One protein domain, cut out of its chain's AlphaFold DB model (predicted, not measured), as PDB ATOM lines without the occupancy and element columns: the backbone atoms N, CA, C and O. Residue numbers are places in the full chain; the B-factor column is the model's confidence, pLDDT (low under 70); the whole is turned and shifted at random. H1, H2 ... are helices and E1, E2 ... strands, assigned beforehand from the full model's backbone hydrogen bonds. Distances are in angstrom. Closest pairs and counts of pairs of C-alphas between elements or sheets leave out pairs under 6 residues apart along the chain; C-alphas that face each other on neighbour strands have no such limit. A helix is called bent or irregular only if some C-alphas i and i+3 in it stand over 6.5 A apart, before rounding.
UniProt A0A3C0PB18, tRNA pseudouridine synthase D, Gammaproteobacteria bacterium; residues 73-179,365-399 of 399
ATOM      1  N   THR A  73     183.478 148.519 151.664       95.12
ATOM      2  CA  THR A  73     184.716 149.117 152.170       95.12
ATOM      3  C   THR A  73     185.972 148.569 151.501       95.12
ATOM      4  O   THR A  73     186.995 149.248 151.548       95.12
ATOM      5  N   ASP A  74     185.881 147.427 150.811       96.56
ATOM      6  CA  ASP A  74     186.983 146.849 150.033       96.56
ATOM      7  C   ASP A  74     187.289 147.654 148.765       96.56
ATOM      8  O   ASP A  74     188.296 147.421 148.104       96.56
ATOM      9  N   PHE A  75     186.407 148.574 148.373       97.56
ATOM     10  CA  PHE A  75     186.592 149.393 147.185       97.56
ATOM     11  C   PHE A  75     186.302 150.849 147.516       97.56
ATOM     12  O   PHE A  75     185.148 151.288 147.542       97.56
ATOM     13  N   ARG A  76     187.369 151.605 147.763       98.44
ATOM     14  CA  ARG A  76     187.309 153.017 148.123       98.44
ATOM     15  C   ARG A  76     187.795 153.879 146.975       98.44
ATOM     16  O   ARG A  76     188.799 153.573 146.337       98.44
ATOM     17  N   VAL A  77     187.066 154.961 146.714       97.88
ATOM     18  CA  VAL A  77     187.414 155.933 145.672       97.88
ATOM     19  C   VAL A  77     187.258 157.347 146.209       97.88
ATOM     20  O   VAL A  77     186.152 157.737 146.573       97.88
ATOM     21  N   ASP A  78     188.321 158.137 146.209       98.06
ATOM     22  CA  ASP A  78     188.293 159.553 146.576       98.06
ATOM     23  C   ASP A  78     188.536 160.419 145.331       98.06
ATOM     24  O   ASP A  78     189.541 160.269 144.638       98.06
ATOM     25  N   GLU A  79     187.573 161.270 144.976       97.75
ATOM     26  CA  GLU A  79     187.663 162.135 143.795       97.75
ATOM     27  C   GLU A  79     188.409 163.443 144.085       97.75
ATOM     28  O   GLU A  79     188.012 164.212 144.963       97.75
ATOM     29  N   GLU A  80     189.405 163.753 143.253       96.38
ATOM     30  CA  GLU A  80     190.142 165.018 143.280       96.38
ATOM     31  C   GLU A  80     189.654 165.950 142.157       96.38
ATOM     32  O   GLU A  80     189.614 165.573 140.977       96.38
ATOM     33  N   LEU A  81     189.308 167.200 142.488       95.81
ATOM     34  CA  LEU A  81     189.031 168.233 141.484       95.81
ATOM     35  C   LEU A  81     190.329 168.780 140.881       95.81
ATOM     36  O   LEU A  81     191.338 168.926 141.557       95.81
ATOM     37  N   GLY A  82     190.288 169.146 139.597       90.44
ATOM     38  CA  GLY A  82     191.440 169.737 138.903       90.44
ATOM     39  C   GLY A  82     191.554 171.248 138.968       90.44
ATOM     40  O   GLY A  82     192.305 171.829 138.189       90.44
ATOM     41  N   PHE A  83     190.766 171.893 139.818       93.25
ATOM     42  CA  PHE A  83     190.689 173.342 139.911       93.25
ATOM     43  C   PHE A  83     190.182 173.752 141.292       93.25
ATOM     44  O   PHE A  83     189.416 173.021 141.921       93.25
ATOM     45  N   ALA A  84     190.583 174.941 141.735       93.69
ATOM     46  CA  ALA A  84     190.030 175.560 142.930       93.69
ATOM     47  C   ALA A  84     188.622 176.105 142.652       93.69
ATOM     48  O   ALA A  84     188.339 176.607 141.559       93.69
ATOM     49  N   THR A  85     187.740 176.021 143.646       94.81
ATOM     50  CA  THR A  85     186.425 176.663 143.577       94.81
ATOM     51  C   THR A  85     186.573 178.185 143.679       94.81
ATOM     52  O   THR A  85     187.556 178.692 144.217       94.81
ATOM     53  N   SER A  86     185.610 178.943 143.144       94.81
ATOM     54  CA  SER A  86     185.676 180.413 143.185       94.81
ATOM     55  C   SER A  86     185.334 181.030 144.546       94.81
ATOM     56  O   SER A  86     185.387 182.251 144.672       94.81
ATOM     57  N   GLY A  87     184.910 180.239 145.538       94.25
ATOM     58  CA  GLY A  87     184.495 180.717 146.866       94.25
ATOM     59  C   GLY A  87     183.212 181.564 146.878       94.25
ATOM     60  O   GLY A  87     182.759 182.005 147.926       94.25
ATOM     61  N   SER A  88     182.598 181.775 145.717       92.94
ATOM     62  CA  SER A  88     181.398 182.588 145.495       92.94
ATOM     63  C   SER A  88     180.604 182.024 144.316       92.94
ATOM     64  O   SER A  88     181.141 181.216 143.552       92.94
ATOM     65  N   GLY A  89     179.336 182.420 144.183       93.62
ATOM     66  CA  GLY A  89     178.487 182.067 143.044       93.62
ATOM     67  C   GLY A  89     177.220 181.288 143.393       93.62
ATOM     68  O   GLY A  89     176.987 180.874 144.530       93.62
ATOM     69  N   GLU A  90     176.382 181.092 142.379       93.50
ATOM     70  CA  GLU A  90     175.052 180.483 142.520       93.50
ATOM     71  C   GLU A  90     175.103 178.971 142.782       93.50
ATOM     72  O   GLU A  90     174.152 178.402 143.323       93.50
ATOM     73  N   HIS A  91     176.209 178.313 142.418       97.19
ATOM     74  CA  HIS A  91     176.381 176.891 142.667       97.19
ATOM     75  C   HIS A  91     177.061 176.638 144.010       97.19
ATOM     76  O   HIS A  91     178.113 177.200 144.317       97.19
ATOM     77  N   LEU A  92     176.492 175.712 144.773       98.12
ATOM     78  CA  LEU A  92     177.137 175.102 145.921       98.12
ATOM     79  C   LEU A  92     177.742 173.767 145.495       98.12
ATOM     80  O   LEU A  92     177.038 172.888 144.987       98.12
ATOM     81  N   PHE A  93     179.052 173.645 145.654       98.25
ATOM     82  CA  PHE A  93     179.785 172.399 145.505       98.25
ATOM     83  C   PHE A  93     179.745 171.656 146.833       98.25
ATOM     84  O   PHE A  93     179.935 172.257 147.885       98.25
ATOM     85  N   ILE A  94     179.472 170.358 146.776       98.44
ATOM     86  CA  ILE A  94     179.287 169.505 147.948       98.44
ATOM     87  C   ILE A  94     180.102 168.246 147.703       98.44
ATOM     88  O   ILE A  94     179.825 167.506 146.752       98.44
ATOM     89  N   ARG A  95     181.105 168.004 148.541       98.44
ATOM     90  CA  ARG A  95     181.832 166.740 148.541       98.44
ATOM     91  C   ARG A  95     181.099 165.777 149.452       98.44
ATOM     92  O   ARG A  95     180.919 166.043 150.636       98.44
ATOM     93  N   ILE A  96     180.666 164.664 148.882       98.69
ATOM     94  CA  ILE A  96     179.829 163.680 149.563       98.69
ATOM     95  C   ILE A  96     180.558 162.351 149.584       98.69
ATOM     96  O   ILE A  96     180.931 161.854 148.516       98.69
ATOM     97  N   ARG A  97     180.689 161.750 150.769       98.69
ATOM     98  CA  ARG A  97     181.005 160.332 150.914       98.69
ATOM     99  C   ARG A  97     179.719 159.529 150.811       98.69
ATOM    100  O   ARG A  97     178.725 159.834 151.458       98.69
ATOM    101  N   LYS A  98     179.739 158.506 149.968       98.12
ATOM    102  CA  LYS A  98     178.609 157.621 149.713       98.12
ATOM    103  C   LYS A  98     179.002 156.149 149.824       98.12
ATOM    104  O   LYS A  98     179.955 155.730 149.166       98.12
ATOM    105  N   THR A  99     178.213 155.366 150.553       98.19
ATOM    106  CA  THR A  99     178.419 153.930 150.790       98.19
ATOM    107  C   THR A  99     177.221 153.135 150.275       98.19
ATOM    108  O   THR A  99     176.086 153.443 150.609       98.19
ATOM    109  N   ASP A 100     177.462 152.152 149.405       97.06
ATOM    110  CA  ASP A 100     176.432 151.315 148.748       97.06
ATOM    111  C   ASP A 100     175.275 152.076 148.058       97.06
ATOM    112  O   ASP A 100     174.179 151.562 147.823       97.06
ATOM    113  N   VAL A 101     175.517 153.328 147.666       97.38
ATOM    114  CA  VAL A 101     174.523 154.166 146.991       97.38
ATOM    115  C   VAL A 101     175.073 154.718 145.682       97.38
ATOM    116  O   VAL A 101     176.262 155.023 145.525       97.38
ATOM    117  N   SER A 102     174.199 154.783 144.677       96.94
ATOM    118  CA  SER A 102     174.579 155.225 143.336       96.94
ATOM    119  C   SER A 102     174.698 156.747 143.260       96.94
ATOM    120  O   SER A 102     173.958 157.486 143.907       96.94
ATOM    121  N   THR A 103     175.565 157.230 142.370       97.06
ATOM    122  CA  THR A 103     175.707 158.672 142.087       97.06
ATOM    123  C   THR A 103     174.373 159.316 141.688       97.06
ATOM    124  O   THR A 103     174.045 160.412 142.131       97.06
ATOM    125  N   THR A 104     173.567 158.619 140.881       96.19
ATOM    126  CA  THR A 104     172.260 159.108 140.416       96.19
ATOM    127  C   THR A 104     171.228 159.198 141.535       96.19
ATOM    128  O   THR A 104     170.317 160.018 141.459       96.19
ATOM    129  N   GLU A 105     171.325 158.354 142.558       97.56
ATOM    130  CA  GLU A 105     170.434 158.428 143.711       97.56
ATOM    131  C   GLU A 105     170.758 159.633 144.593       97.56
ATOM    132  O   GLU A 105     169.858 160.420 144.874       97.56
ATOM    133  N   VAL A 106     172.037 159.855 144.915       98.19
ATOM    134  CA  VAL A 106     172.477 161.069 145.625       98.19
ATOM    135  C   VAL A 106     172.078 162.323 144.838       98.19
ATOM    136  O   VAL A 106     171.496 163.250 145.397       98.19
ATOM    137  N   ALA A 107     172.267 162.322 143.513       98.12
ATOM    138  CA  ALA A 107     171.832 163.422 142.652       98.12
ATOM    139  C   ALA A 107     170.311 163.670 142.704       98.12
ATOM    140  O   ALA A 107     169.885 164.819 142.641       98.12
ATOM    141  N   ARG A 108     169.478 162.624 142.830       98.06
ATOM    142  CA  ARG A 108     168.018 162.773 142.988       98.06
ATOM    143  C   ARG A 108     167.656 163.445 144.310       98.06
ATOM    144  O   ARG A 108     166.805 164.330 144.310       98.06
ATOM    145  N   ARG A 109     168.317 163.064 145.405       97.94
ATOM    146  CA  ARG A 109     168.111 163.678 146.728       97.94
ATOM    147  C   ARG A 109     168.517 165.154 146.718       97.94
ATOM    148  O   ARG A 109     167.736 166.014 147.105       97.94
ATOM    149  N   LEU A 110     169.685 165.451 146.152       98.31
ATOM    150  CA  LEU A 110     170.175 166.815 145.949       98.31
ATOM    151  C   LEU A 110     169.238 167.664 145.076       98.31
ATOM    152  O   LEU A 110     169.002 168.829 145.379       98.31
ATOM    153  N   ALA A 111     168.675 167.088 144.013       97.94
ATOM    154  CA  ALA A 111     167.704 167.766 143.156       97.94
ATOM    155  C   ALA A 111     166.423 168.150 143.903       97.94
ATOM    156  O   ALA A 111     165.918 169.254 143.702       97.94
ATOM    157  N   ALA A 112     165.936 167.275 144.786       97.25
ATOM    158  CA  ALA A 112     164.787 167.568 145.636       97.25
ATOM    159  C   ALA A 112     165.082 168.711 146.621       97.25
ATOM    160  O   ALA A 112     164.257 169.607 146.762       97.25
ATOM    161  N   ILE A 113     166.268 168.719 147.243       96.75
ATOM    162  CA  ILE A 113     166.695 169.798 148.152       96.75
ATOM    163  C   ILE A 113     166.806 171.136 147.410       96.75
ATOM    164  O   ILE A 113     166.306 172.148 147.886       96.75
ATOM    165  N   ALA A 114     167.422 171.134 146.229       95.94
ATOM    166  CA  ALA A 114     167.633 172.332 145.418       95.94
ATOM    167  C   ALA A 114     166.392 172.791 144.628       95.94
ATOM    168  O   ALA A 114     166.471 173.769 143.887       95.94
ATOM    169  N   GLY A 115     165.270 172.064 144.696       95.69
ATOM    170  CA  GLY A 115     164.070 172.383 143.919       95.69
ATOM    171  C   GLY A 115     164.298 172.386 142.399       95.69
ATOM    172  O   GLY A 115     163.648 173.136 141.673       95.69
ATOM    173  N   THR A 116     165.233 171.574 141.894       96.00
ATOM    174  CA  THR A 116     165.621 171.555 140.475       96.00
ATOM    175  C   THR A 116     165.468 170.171 139.851       96.00
ATOM    176  O   THR A 116     165.287 169.160 140.523       96.00
ATOM    177  N   ARG A 117     165.536 170.093 138.520       95.44
ATOM    178  CA  ARG A 117     165.556 168.806 137.807       95.44
ATOM    179  C   ARG A 117     166.938 168.165 137.928       95.44
ATOM    180  O   ARG A 117     167.933 168.862 138.077       95.44
ATOM    181  N   LEU A 118     167.041 166.851 137.706       93.88
ATOM    182  CA  LEU A 118     168.335 166.144 137.672       93.88
ATOM    183  C   LEU A 118     169.371 166.784 136.736       93.88
ATOM    184  O   LEU A 118     170.558 166.802 137.044       93.88
ATOM    185  N   GLY A 119     168.924 167.359 135.616       92.75
ATOM    186  CA  GLY A 119     169.790 168.097 134.694       92.75
ATOM    187  C   GLY A 119     170.421 169.364 135.289       92.75
ATOM    188  O   GLY A 119     171.395 169.857 134.728       92.75
ATOM    189  N   GLY A 120     169.917 169.877 136.415       94.44
ATOM    190  CA  GLY A 120     170.501 170.975 137.190       94.44
ATOM    191  C   GLY A 120     171.664 170.540 138.087       94.44
ATOM    192  O   GLY A 120     172.509 171.363 138.425       94.44
ATOM    193  N   ILE A 121     171.781 169.244 138.388       97.69
ATOM    194  CA  ILE A 121     172.841 168.693 139.239       97.69
ATOM    195  C   ILE A 121     174.082 168.409 138.401       97.69
ATOM    196  O   ILE A 121     174.001 167.864 137.294       97.69
ATOM    197  N   GLY A 122     175.233 168.866 138.880       97.44
ATOM    198  CA  GLY A 122     176.540 168.628 138.267       97.44
ATOM    199  C   GLY A 122     177.344 167.619 139.068       97.44
ATOM    200  O   GLY A 122     177.231 167.587 140.286       97.44
ATOM    201  N   TYR A 123     178.126 166.802 138.372       97.38
ATOM    202  CA  TYR A 123     179.105 165.870 138.932       97.38
ATOM    203  C   TYR A 123     180.104 165.479 137.834       97.38
ATOM    204  O   TYR A 123     179.791 165.519 136.636       97.38
ATOM    205  N   CYS A 124     181.310 165.096 138.241       93.94
ATOM    206  CA  CYS A 124     182.421 164.782 137.342       93.94
ATOM    207  C   CYS A 124     182.244 163.458 136.587       93.94
ATOM    208  O   CYS A 124     182.712 163.313 135.459       93.94
ATOM    209  N   GLY A 125     181.558 162.486 137.174       90.81
ATOM    210  CA  GLY A 125     181.325 161.179 136.573       90.81
ATOM    211  C   GLY A 125     180.470 160.307 137.477       90.81
ATOM    212  O   GLY A 125     180.092 160.722 138.565       90.81
ATOM    213  N   MET A 126     180.141 159.102 137.020       91.81
ATOM    214  CA  MET A 126     179.497 158.120 137.889       91.81
ATOM    215  C   MET A 126     180.570 157.372 138.677       91.81
ATOM    216  O   MET A 126     181.558 156.932 138.097       91.81
ATOM    217  N   LYS A 127     180.338 157.203 139.975       93.19
ATOM    218  CA  LYS A 127     181.077 156.281 140.840       93.19
ATOM    219  C   LYS A 127     180.276 155.005 141.090       93.19
ATOM    220  O   LYS A 127     179.039 155.038 141.047       93.19
ATOM    221  N   ASP A 128     180.983 153.914 141.373       91.50
ATOM    222  CA  ASP A 128     180.419 152.610 141.719       91.50
ATOM    223  C   ASP A 128     179.389 152.705 142.847       91.50
ATOM    224  O   ASP A 128     179.566 153.463 143.800       91.50
ATOM    225  N   LYS A 129     178.300 151.931 142.741       94.06
ATOM    226  CA  LYS A 129     177.322 151.801 143.831       94.06
ATOM    227  C   LYS A 129     177.941 151.022 144.994       94.06
ATOM    228  O   LYS A 129     178.061 151.576 146.074       94.06
ATOM    229  N   ARG A 130     178.362 149.781 144.727       95.12
ATOM    230  CA  ARG A 130     178.982 148.837 145.673       95.12
ATOM    231  C   ARG A 130     180.436 149.221 145.960       95.12
ATOM    232  O   ARG A 130     181.357 148.606 145.425       95.12
ATOM    233  N   ALA A 131     180.601 150.316 146.687       97.06
ATOM    234  CA  ALA A 131     181.869 150.937 147.044       97.06
ATOM    235  C   ALA A 131     181.628 152.017 148.110       97.06
ATOM    236  O   ALA A 131     180.501 152.509 148.253       97.06
ATOM    237  N   VAL A 132     182.694 152.447 148.783       98.38
ATOM    238  CA  VAL A 132     182.728 153.730 149.498       98.38
ATOM    239  C   VAL A 132     183.360 154.757 148.568       98.38
ATOM    240  O   VAL A 132     184.505 154.606 148.155       98.38
ATOM    241  N   CYS A 133     182.636 155.806 148.189       98.25
ATOM    242  CA  CYS A 133     183.196 156.830 147.307       98.25
ATOM    243  C   CYS A 133     182.982 158.229 147.855       98.25
ATOM    244  O   CYS A 133     181.848 158.573 148.172       98.25
ATOM    245  N   SER A 134     184.015 159.060 147.845       98.19
ATOM    246  CA  SER A 134     183.852 160.507 147.949       98.19
ATOM    247  C   SER A 134     183.797 161.103 146.548       98.19
ATOM    248  O   SER A 134     184.653 160.813 145.711       98.19
ATOM    249  N   GLN A 135     182.804 161.940 146.266       97.88
ATOM    250  CA  GLN A 135     182.752 162.677 145.004       97.88
ATOM    251  C   GLN A 135     182.136 164.057 145.159       97.88
ATOM    252  O   GLN A 135     181.367 164.308 146.090       97.88
ATOM    253  N   TRP A 136     182.426 164.920 144.194       98.19
ATOM    254  CA  TRP A 136     181.891 166.265 144.142       98.19
ATOM    255  C   TRP A 136     180.592 166.328 143.348       98.19
ATOM    256  O   TRP A 136     180.482 165.860 142.209       98.19
ATOM    257  N   PHE A 137     179.616 166.994 143.947       98.50
ATOM    258  CA  PHE A 137     178.401 167.444 143.293       98.50
ATOM    259  C   PHE A 137     178.370 168.965 143.243       98.50
ATOM    260  O   PHE A 137     178.985 169.633 144.063       98.50
ATOM    261  N   SER A 138     177.608 169.519 142.307       98.38
ATOM    262  CA  SER A 138     177.243 170.934 142.312       98.38
ATOM    263  C   SER A 138     175.744 171.093 142.135       98.38
ATOM    264  O   SER A 138     175.176 170.486 141.220       98.38
ATOM    265  N   ILE A 139     175.131 171.954 142.936       98.12
ATOM    266  CA  ILE A 139     173.706 172.279 142.860       98.12
ATOM    267  C   ILE A 139     173.512 173.794 142.816       98.12
ATOM    268  O   ILE A 139     174.292 174.503 143.443       98.12
ATOM    269  N   PRO A 140     172.526 174.317 142.073       96.69
ATOM    270  CA  PRO A 140     172.091 175.693 142.270       96.69
ATOM    271  C   PRO A 140     171.350 175.771 143.611       96.69
ATOM    272  O   PRO A 140     170.333 175.100 143.775       96.69
ATOM    273  N   LEU A 141     171.870 176.522 144.583       96.31
ATOM    274  CA  LEU A 141     171.242 176.649 145.905       96.31
ATOM    275  C   LEU A 141     171.514 178.034 146.497       96.31
ATOM    276  O   LEU A 141     172.665 178.470 146.554       96.31
ATOM    277  N   ALA A 142     170.473 178.727 146.955       94.69
ATOM    278  CA  ALA A 142     170.616 180.020 147.622       94.69
ATOM    279  C   ALA A 142     171.270 179.863 149.007       94.69
ATOM    280  O   ALA A 142     171.105 178.838 149.661       94.69
ATOM    281  N   ILE A 143     172.000 180.885 149.473       94.06
ATOM    282  CA  ILE A 143     172.709 180.846 150.772       94.06
ATOM    283  C   ILE A 143     171.731 180.582 151.930       94.06
ATOM    284  O   ILE A 143     172.017 179.789 152.822       94.06
ATOM    285  N   ALA A 144     170.540 181.182 151.882       94.56
ATOM    286  CA  ALA A 144     169.505 181.005 152.902       94.56
ATOM    287  C   ALA A 144     168.990 179.553 153.030       94.56
ATOM    288  O   ALA A 144     168.461 179.176 154.083       94.56
ATOM    289  N   ASP A 145     169.173 178.740 151.984       95.38
ATOM    290  CA  ASP A 145     168.675 177.369 151.887       95.38
ATOM    291  C   ASP A 145     169.752 176.311 152.176       95.38
ATOM    292  O   ASP A 145     169.434 175.125 152.235       95.38
ATOM    293  N   GLU A 146     171.012 176.693 152.419       94.62
ATOM    294  CA  GLU A 146     172.105 175.739 152.691       94.62
ATOM    295  C   GLU A 146     171.830 174.846 153.907       94.62
ATOM    296  O   GLU A 146     172.169 173.663 153.905       94.62
ATOM    297  N   LYS A 147     171.101 175.360 154.905       94.75
ATOM    298  CA  LYS A 147     170.636 174.588 156.069       94.75
ATOM    299  C   LYS A 147     169.791 173.358 155.703       94.75
ATOM    300  O   LYS A 147     169.678 172.435 156.504       94.75
ATOM    301  N   LEU A 148     169.186 173.322 154.511       95.31
ATOM    302  CA  LEU A 148     168.412 172.171 154.037       95.31
ATOM    303  C   LEU A 148     169.293 170.956 153.726       95.31
ATOM    304  O   LEU A 148     168.766 169.845 153.668       95.31
ATOM    305  N   LEU A 149     170.609 171.140 153.561       95.25
ATOM    306  CA  LEU A 149     171.548 170.048 153.309       95.25
ATOM    307  C   LEU A 149     171.606 169.022 154.438       95.25
ATOM    308  O   LEU A 149     171.843 167.856 154.150       95.25
ATOM    309  N   GLY A 150     171.288 169.404 155.680       93.06
ATOM    310  CA  GLY A 150     171.196 168.449 156.791       93.06
ATOM    311  C   GLY A 150     170.152 167.343 156.571       93.06
ATOM    312  O   GLY A 150     170.203 166.313 157.225       93.06
ATOM    313  N   LYS A 151     169.221 167.510 155.616       95.00
ATOM    314  CA  LYS A 151     168.261 166.464 155.212       95.00
ATOM    315  C   LYS A 151     168.866 165.398 154.293       95.00
ATOM    316  O   LYS A 151     168.183 164.433 153.961       95.00
ATOM    317  N   LEU A 152     170.077 165.624 153.784       96.25
ATOM    318  CA  LEU A 152     170.747 164.719 152.855       96.25
ATOM    319  C   LEU A 152     171.433 163.559 153.576       96.25
ATOM    320  O   LEU A 152     171.547 162.487 152.982       96.25
ATOM    321  N   GLU A 153     171.911 163.808 154.795       96.88
ATOM    322  CA  GLU A 153     172.764 162.880 155.526       96.88
ATOM    323  C   GLU A 153     171.977 161.717 156.124       96.88
ATOM    324  O   GLU A 153     170.906 161.882 156.710       96.88
ATOM    325  N   ASP A 154     172.536 160.525 155.962       97.25
ATOM    326  CA  ASP A 154     172.080 159.271 156.546       97.25
ATOM    327  C   ASP A 154     173.291 158.316 156.662       97.25
ATOM    328  O   ASP A 154     174.391 158.676 156.243       97.25
ATOM    329  N   PRO A 155     173.154 157.091 157.204       96.81
ATOM    330  CA  PRO A 155     174.294 156.177 157.325       96.81
ATOM    331  C   PRO A 155     175.025 155.841 156.008       96.81
ATOM    332  O   PRO A 155     176.154 155.357 156.045       96.81
ATOM    333  N   ALA A 156     174.399 156.058 154.847       97.12
ATOM    334  CA  ALA A 156     174.968 155.798 153.528       97.12
ATOM    335  C   ALA A 156     175.498 157.062 152.827       97.12
ATOM    336  O   ALA A 156     176.208 156.931 151.827       97.12
ATOM    337  N   VAL A 157     175.158 158.267 153.296       98.31
ATOM    338  CA  VAL A 157     175.501 159.551 152.668       98.31
ATOM    339  C   VAL A 157     175.960 160.546 153.729       98.31
ATOM    340  O   VAL A 157     175.182 160.947 154.582       98.31
ATOM    341  N   GLU A 158     177.203 161.003 153.624       98.31
ATOM    342  CA  GLU A 158     177.840 161.949 154.550       98.31
ATOM    343  C   GLU A 158     178.382 163.148 153.760       98.31
ATOM    344  O   GLU A 158     179.027 162.977 152.715       98.31
ATOM    345  N   ILE A 159     178.125 164.368 154.232       98.44
ATOM    346  CA  ILE A 159     178.685 165.590 153.648       98.44
ATOM    347  C   ILE A 159     180.054 165.838 154.283       98.44
ATOM    348  O   ILE A 159     180.167 166.090 155.474       98.44
ATOM    349  N   LEU A 160     181.108 165.808 153.467       98.12
ATOM    350  CA  LEU A 160     182.480 166.017 153.936       98.12
ATOM    351  C   LEU A 160     182.867 167.496 153.954       98.12
ATOM    352  O   LEU A 160     183.549 167.958 154.862       98.12
ATOM    353  N   GLU A 161     182.469 168.234 152.920       97.25
ATOM    354  CA  GLU A 161     182.744 169.666 152.797       97.25
ATOM    355  C   GLU A 161     181.805 170.322 151.781       97.25
ATOM    356  O   GLU A 161     181.252 169.667 150.888       97.25
ATOM    357  N   THR A 162     181.655 171.642 151.900       97.56
ATOM    358  CA  THR A 162     180.926 172.466 150.935       97.56
ATOM    359  C   THR A 162     181.727 173.707 150.568       97.56
ATOM    360  O   THR A 162     182.449 174.260 151.393       97.56
ATOM    361  N   GLN A 163     181.630 174.129 149.308       97.06
ATOM    362  CA  GLN A 163     182.334 175.300 148.788       97.06
ATOM    363  C   GLN A 163     181.498 175.986 147.704       97.06
ATOM    364  O   GLN A 163     180.781 175.333 146.948       97.06
ATOM    365  N   ARG A 164     181.582 177.311 147.583       97.44
ATOM    366  CA  ARG A 164     180.827 178.064 146.569       97.44
ATOM    367  C   ARG A 164     181.571 178.131 145.239       97.44
ATOM    368  O   ARG A 164     182.791 178.272 145.207       97.44
ATOM    369  N   ASN A 165     180.830 178.047 144.133       97.38
ATOM    370  CA  ASN A 165     181.395 178.169 142.796       97.38
ATOM    371  C   ASN A 165     180.466 178.898 141.808       97.38
ATOM    372  O   ASN A 165     179.247 178.734 141.814       97.38
ATOM    373  N   ASN A 166     181.059 179.641 140.872       95.38
ATOM    374  CA  ASN A 166     180.322 180.421 139.871       95.38
ATOM    375  C   ASN A 166     179.665 179.559 138.791       95.38
ATOM    376  O   ASN A 166     178.737 179.997 138.117       95.38
ATOM    377  N   ARG A 167     180.175 178.348 138.556       94.50
ATOM    378  CA  ARG A 167     179.741 177.497 137.445       94.50
ATOM    379  C   ARG A 167     179.361 176.116 137.935       94.50
ATOM    380  O   ARG A 167     180.025 175.548 138.797       94.50
ATOM    381  N   LYS A 168     178.354 175.536 137.289       96.38
ATOM    382  CA  LYS A 168     178.011 174.125 137.432       96.38
ATOM    383  C   LYS A 168     179.222 173.224 137.152       96.38
ATOM    384  O   LYS A 168     179.916 173.412 136.149       96.38
ATOM    385  N   LEU A 169     179.411 172.199 137.981       96.62
ATOM    386  CA  LEU A 169     180.378 171.128 137.757       96.62
ATOM    387  C   LEU A 169     179.997 170.311 136.515       96.62
ATOM    388  O   LEU A 169     178.846 169.887 136.352       96.62
ATOM    389  N   LYS A 170     180.965 170.104 135.620       94.44
ATOM    390  CA  LYS A 170     180.773 169.375 134.362       94.44
ATOM    391  C   LYS A 170     181.346 167.963 134.459       94.44
ATOM    392  O   LYS A 170     182.258 167.678 135.228       94.44
ATOM    393  N   THR A 171     180.812 167.071 133.630       91.12
ATOM    394  CA  THR A 171     181.368 165.727 133.465       91.12
ATOM    395  C   THR A 171     182.801 165.810 132.934       91.12
ATOM    396  O   THR A 171     183.088 166.616 132.051       91.12
ATOM    397  N   GLY A 172     183.687 164.971 133.466       88.81
ATOM    398  CA  GLY A 172     185.106 164.922 133.116       88.81
ATOM    399  C   GLY A 172     185.970 166.001 133.772       88.81
ATOM    400  O   GLY A 172     187.125 166.123 133.399       88.81
ATOM    401  N   SER A 173     185.444 166.786 134.720       91.69
ATOM    402  CA  SER A 173     186.194 167.879 135.365       91.69
ATOM    403  C   SER A 173     187.038 167.467 136.581       91.69
ATOM    404  O   SER A 173     187.671 168.324 137.195       91.69
ATOM    405  N   HIS A 174     187.056 166.181 136.938       92.75
ATOM    406  CA  HIS A 174     187.961 165.668 137.968       92.75
ATOM    407  C   HIS A 174     189.384 165.593 137.410       92.75
ATOM    408  O   HIS A 174     189.569 165.366 136.214       92.75
ATOM    409  N   LYS A 175     190.377 165.774 138.277       94.50
ATOM    410  CA  LYS A 175     191.795 165.594 137.949       94.50
ATOM    411  C   LYS A 175     192.222 164.153 138.118       94.50
ATOM    412  O   LYS A 175     192.971 163.656 137.288       94.50
ATOM    413  N   ALA A 176     191.735 163.499 139.163       95.88
ATOM    414  CA  ALA A 176     192.108 162.137 139.474       95.88
ATOM    415  C   ALA A 176     191.049 161.449 140.338       95.88
ATOM    416  O   ALA A 176     190.128 162.078 140.866       95.88
ATOM    417  N   ASN A 177     191.185 160.133 140.451       97.06
ATOM    418  CA  ASN A 177     190.516 159.348 141.474       97.06
ATOM    419  C   ASN A 177     191.593 158.566 142.232       97.06
ATOM    420  O   ASN A 177     192.356 157.824 141.606       97.06
ATOM    421  N   HIS A 178     191.641 158.731 143.548       98.25
ATOM    422  CA  HIS A 178     192.495 157.953 144.437       98.25
ATOM    423  C   HIS A 178     191.750 156.686 144.834       98.25
ATOM    424  O   HIS A 178     190.611 156.748 145.300       98.25
ATOM    425  N   PHE A 179     192.373 155.540 144.616       98.38
ATOM    426  CA  PHE A 179     191.815 154.236 144.916       98.38
ATOM    427  C   PHE A 179     192.526 153.635 146.115       98.38
ATOM    428  O   PHE A 179     193.752 153.646 146.194       98.38
ATOM    429  N   ASP A 365     201.529 156.472 142.270       95.81
ATOM    430  CA  ASP A 365     201.627 155.965 143.643       95.81
ATOM    431  C   ASP A 365     201.130 154.520 143.831       95.81
ATOM    432  O   ASP A 365     200.614 154.185 144.894       95.81
ATOM    433  N   LEU A 366     201.297 153.649 142.824       97.81
ATOM    434  CA  LEU A 366     200.879 152.250 142.917       97.81
ATOM    435  C   LEU A 366     201.670 151.498 143.990       97.81
ATOM    436  O   LEU A 366     202.848 151.183 143.815       97.81
ATOM    437  N   ARG A 367     201.002 151.153 145.089       97.12
ATOM    438  CA  ARG A 367     201.558 150.435 146.242       97.12
ATOM    439  C   ARG A 367     200.687 149.231 146.573       97.12
ATOM    440  O   ARG A 367     199.469 149.290 146.425       97.12
ATOM    441  N   GLY A 368     201.337 148.157 147.007       97.31
ATOM    442  CA  GLY A 368     200.703 146.962 147.552       97.31
ATOM    443  C   GLY A 368     201.174 146.753 148.985       97.31
ATOM    444  O   GLY A 368     202.337 147.000 149.298       97.31
ATOM    445  N   SER A 369     200.272 146.360 149.874       97.25
ATOM    446  CA  SER A 369     200.594 146.002 151.253       97.25
ATOM    447  C   SER A 369     199.806 144.764 151.648       97.25
ATOM    448  O   SER A 369     198.578 144.744 151.557       97.25
ATOM    449  N   TRP A 370     200.527 143.725 152.059       97.25
ATOM    450  CA  TRP A 370     199.938 142.467 152.489       97.25
ATOM    451  C   TRP A 370     199.363 142.590 153.898       97.25
ATOM    452  O   TRP A 370     200.004 143.117 154.807       97.25
ATOM    453  N   LEU A 371     198.141 142.094 154.056       95.56
ATOM    454  CA  LEU A 371     197.399 141.994 155.302       95.56
ATOM    455  C   LEU A 371     197.099 140.521 155.591       95.56
ATOM    456  O   LEU A 371     196.884 139.717 154.678       95.56
ATOM    457  N   GLU A 372     197.038 140.177 156.873       86.88
ATOM    458  CA  GLU A 372     196.717 138.823 157.319       86.88
ATOM    459  C   GLU A 372     195.193 138.593 157.431       86.88
ATOM    460  O   GLU A 372     194.491 139.467 157.952       86.88
ATOM    461  N   PRO A 373     194.667 137.417 157.028       83.19
ATOM    462  CA  PRO A 373     195.315 136.400 156.203       83.19
ATOM    463  C   PRO A 373     195.189 136.718 154.701       83.19
ATOM    464  O   PRO A 373     194.106 137.057 154.215       83.19
ATOM    465  N   ALA A 374     196.295 136.565 153.967       90.12
ATOM    466  CA  ALA A 374     196.361 136.512 152.497       90.12
ATOM    467  C   ALA A 374     195.524 137.569 151.742       90.12
ATOM    468  O   ALA A 374     194.889 137.263 150.732       90.12
ATOM    469  N   SER A 375     195.507 138.810 152.224       96.69
ATOM    470  CA  SER A 375     194.795 139.915 151.577       96.69
ATOM    471  C   SER A 375     195.783 140.980 151.116       96.69
ATOM    472  O   SER A 375     196.749 141.276 151.812       96.69
ATOM    473  N   LEU A 376     195.545 141.579 149.953       97.81
ATOM    474  CA  LEU A 376     196.402 142.613 149.380       97.81
ATOM    475  C   LEU A 376     195.652 143.943 149.332       97.81
ATOM    476  O   LEU A 376     194.687 144.100 148.581       97.81
ATOM    477  N   GLN A 377     196.111 144.917 150.114       98.12
ATOM    478  CA  GLN A 377     195.643 146.293 150.019       98.12
ATOM    479  C   GLN A 377     196.443 147.029 148.946       98.12
ATOM    480  O   GLN A 377     197.663 147.163 149.032       98.12
ATOM    481  N   LEU A 378     195.737 147.522 147.937       98.44
ATOM    482  CA  LEU A 378     196.273 148.331 146.857       98.44
ATOM    483  C   LEU A 378     195.910 149.793 147.075       98.44
ATOM    484  O   LEU A 378     194.755 150.113 147.347       98.44
ATOM    485  N   GLN A 379     196.878 150.676 146.870       98.56
ATOM    486  CA  GLN A 379     196.669 152.119 146.817       98.56
ATOM    487  C   GLN A 379     197.268 152.653 145.524       98.56
ATOM    488  O   GLN A 379     198.374 152.262 145.156       98.56
ATOM    489  N   PHE A 380     196.526 153.490 144.803       98.50
ATOM    490  CA  PHE A 380     196.997 154.130 143.573       98.50
ATOM    491  C   PHE A 380     196.078 155.271 143.150       98.50
ATOM    492  O   PHE A 380     194.907 155.327 143.520       98.50
ATOM    493  N   THR A 381     196.580 156.152 142.297       98.00
ATOM    494  CA  THR A 381     195.816 157.261 141.724       98.00
ATOM    495  C   THR A 381     195.696 157.082 140.219       98.00
ATOM    496  O   THR A 381     196.681 156.793 139.540       98.00
ATOM    497  N   LEU A 382     194.483 157.248 139.681       96.25
ATOM    498  CA  LEU A 382     194.240 157.154 138.242       96.25
ATOM    499  C   LEU A 382     193.795 158.489 137.634       96.25
ATOM    500  O   LEU A 382     192.944 159.173 138.219       96.25
ATOM    501  N   PRO A 383     194.279 158.816 136.419       92.88
ATOM    502  CA  PRO A 383     193.820 159.978 135.672       92.88
ATOM    503  C   PRO A 383     192.388 159.783 135.138       92.88
ATOM    504  O   PRO A 383     191.838 158.671 135.154       92.88
ATOM    505  N   PRO A 384     191.753 160.843 134.607       90.19
ATOM    506  CA  PRO A 384     190.392 160.764 134.108       90.19
ATOM    507  C   PRO A 384     190.274 159.783 132.947       90.19
ATOM    508  O   PRO A 384     191.046 159.797 131.990       90.19
ATOM    509  N   GLY A 385     189.253 158.932 133.009       87.25
ATOM    510  CA  GLY A 385     188.975 157.959 131.958       87.25
ATOM    511  C   GLY A 385     189.844 156.700 131.991       87.25
ATOM    512  O   GLY A 385     189.640 155.862 131.112       87.25
ATOM    513  N   ALA A 386     190.744 156.542 132.965       92.88
ATOM    514  CA  ALA A 386     191.324 155.253 133.340       92.88
ATOM    515  C   ALA A 386     190.408 154.524 134.345       92.88
ATOM    516  O   ALA A 386     189.566 155.143 135.000       92.88
ATOM    517  N   TYR A 387     190.539 153.199 134.443       92.50
ATOM    518  CA  TYR A 387     189.672 152.365 135.281       92.50
ATOM    519  C   TYR A 387     190.500 151.424 136.150       92.50
ATOM    520  O   TYR A 387     191.345 150.693 135.635       92.50
ATOM    521  N   ALA A 388     190.180 151.363 137.445       94.81
ATOM    522  CA  ALA A 388     190.800 150.418 138.373       94.81
ATOM    523  C   ALA A 388     190.614 148.963 137.921       94.81
ATOM    524  O   ALA A 388     191.527 148.162 138.039       94.81
ATOM    525  N   THR A 389     189.473 148.632 137.309       92.62
ATOM    526  CA  THR A 389     189.227 147.289 136.763       92.62
ATOM    527  C   THR A 389     190.223 146.892 135.676       92.62
ATOM    528  O   THR A 389     190.502 145.711 135.535       92.62
ATOM    529  N   SER A 390     190.748 147.848 134.901       94.50
ATOM    530  CA  SER A 390     191.754 147.560 133.871       94.50
ATOM    531  C   SER A 390     193.117 147.265 134.499       94.50
ATOM    532  O   SER A 390     193.820 146.396 134.006       94.50
ATOM    533  N   LEU A 391     193.452 147.921 135.617       96.38
ATOM    534  CA  LEU A 391     194.638 147.598 136.415       96.38
ATOM    535  C   LEU A 391     194.499 146.221 137.068       96.38
ATOM    536  O   LEU A 391     195.366 145.373 136.898       96.38
ATOM    537  N   LEU A 392     193.380 145.978 137.758       96.12
ATOM    538  CA  LEU A 392     193.121 144.703 138.430       96.12
ATOM    539  C   LEU A 392     193.119 143.529 137.453       96.12
ATOM    540  O   LEU A 392     193.630 142.471 137.792       96.12
ATOM    541  N   ARG A 393     192.603 143.728 136.233       95.31
ATOM    542  CA  ARG A 393     192.627 142.718 135.171       95.31
ATOM    543  C   ARG A 393     194.038 142.208 134.896       95.31
ATOM    544  O   ARG A 393     194.203 141.007 134.744       95.31
ATOM    545  N   GLU A 394     195.020 143.098 134.797       95.75
ATOM    546  CA  GLU A 394     196.411 142.707 134.532       95.75
ATOM    547  C   GLU A 394     197.105 142.113 135.765       95.75
ATOM    548  O   GLU A 394     198.136 141.467 135.621       95.75
ATOM    549  N   LEU A 395     196.548 142.314 136.964       96.25
ATOM    550  CA  LEU A 395     197.103 141.804 138.214       96.25
ATOM    551  C   LEU A 395     196.584 140.403 138.557       96.25
ATOM    552  O   LEU A 395     197.366 139.512 138.867       96.25
ATOM    553  N   CYS A 396     195.267 140.196 138.542       95.81
ATOM    554  CA  CYS A 396     194.663 138.925 138.930       95.81
ATOM    555  C   CYS A 396     193.256 138.734 138.352       95.81
ATOM    556  O   CYS A 396     192.570 139.662 137.921       95.81
ATOM    557  N   THR A 397     192.791 137.489 138.380       94.38
ATOM    558  CA  THR A 397     191.380 137.175 138.166       94.38
ATOM    559  C   THR A 397     190.574 137.520 139.419       94.38
ATOM    560  O   THR A 397     190.893 137.083 140.523       94.38
ATOM    561  N   THR A 398     189.515 138.310 139.259       90.81
ATOM    562  CA  THR A 398     188.651 138.719 140.375       90.81
ATOM    563  C   THR A 398     187.334 137.952 140.351       90.81
ATOM    564  O   THR A 398     186.673 137.938 139.308       90.81
ATOM    565  N   GLY A 399     186.976 137.336 141.481       80.81
ATOM    566  CA  GLY A 399     185.700 136.646 141.719       80.81
ATOM    567  C   GLY A 399     184.704 137.463 142.525       80.81
ATOM    568  O   GLY A 399     185.158 138.345 143.297       80.81
TER     569      GLY A 399
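This is residues 73 to 179 and 365 to 399 of the 399 residues of the protein "tRNA pseudouridine synthase D" of Gammaproteobacteria bacterium (UniProt A0A3C0PB18). One long, twisted sheet of seven strands, curled like part of a barrel, makes the length of the domain. H1 and H2 cover the part with E4, E2 and E3; the hairpin of E6 and E7 makes the other end, where H3 only grazes the sheet. The printed part has 142 residues, with three named helices and seven named strands in the order E1 E2 H1 E3 H2 E4 E5 E6 E7 H3; the class is mixed, helices and strands. The sheet runs E4 E2 E3 E1 E5 E7 E6 and is mixed, with E3 and E1 parallel and the other neighbours antiparallel. The whole is compact, with a radius of gyration of the C-alphas of 16.5 A, yet elongated, spanning 52 by 29 by 22 A.

E3, residues 132 to 140, is antiparallel to E2, residues 91 to 99, with N 92 and O 139 at 2.8 A. Edge strand E4, residues 157 to 165, is antiparallel to E2, with N 93 and O 163 at 2.7 A, and bends by 64 degrees at residue 160. E1, residues 75 to 81, is parallel to E3, with N 134 and O 77 at 2.8 A. E5, residues 174 to 179, is antiparallel to E1, with N 78 and O 178 at 2.8 A. E7, residues 375 to 382, pairs staggered: antiparallel with E5 over 380 to 382, N 179 and O 380 at 2.8 A, and over 375 to 379 with edge strand E6, residues 365 to 371, its hairpin partner, N 371 and O 375 at 2.8 A. H1, residues 103 to 113, is on the sheet at a height of 6.9 A; the closest C-alphas of H1 and E3 are Leu 110 and Ile 139, 7.2 A. H2, residues 143 to 151, is irregular, with C-alphas 144 and 147 at 7.2 A; H1 and H2 on one face make two layers with the sheet. They only just touch, with 3 pairs of C-alphas within 8 A, only at their ends; the closest are Ile 113 and Leu 148, 6.6 A. E3, H2 and E4 form a split strand-helix-strand unit, two strands running the same way with E2 between them, its crossover right-handed. H3, residues 388 to 395, grazes the sheet with residues 388 to 392. In H1 every O i to N i+4 pair is within hydrogen-bond range, in H3 3 of 4, in H2 0 of 5, beside 4 of 6 O i to N i+3 pairs.

E1 begins at C-alpha 75 (186.592, 149.393, 147.185). E3 is 25.5 A long, E2 24.4 A, E4 21.9 A, E7 21.8 A and H1 15.5 A. H3 ends at C-alpha 395 (197.103, 141.804, 138.214).

The C-alphas farthest apart are Ala 144 and Ala 374, 52.0 A. Residues 180 to 364 are not printed; C-alphas 179 and 365 are 10.0 A apart across the cut. The link H1 to E3 is long, 18 residues; its residues 122 to 123 pair antiparallel with 137 to 138 of E3. No printed residue is under 70 in pLDDT.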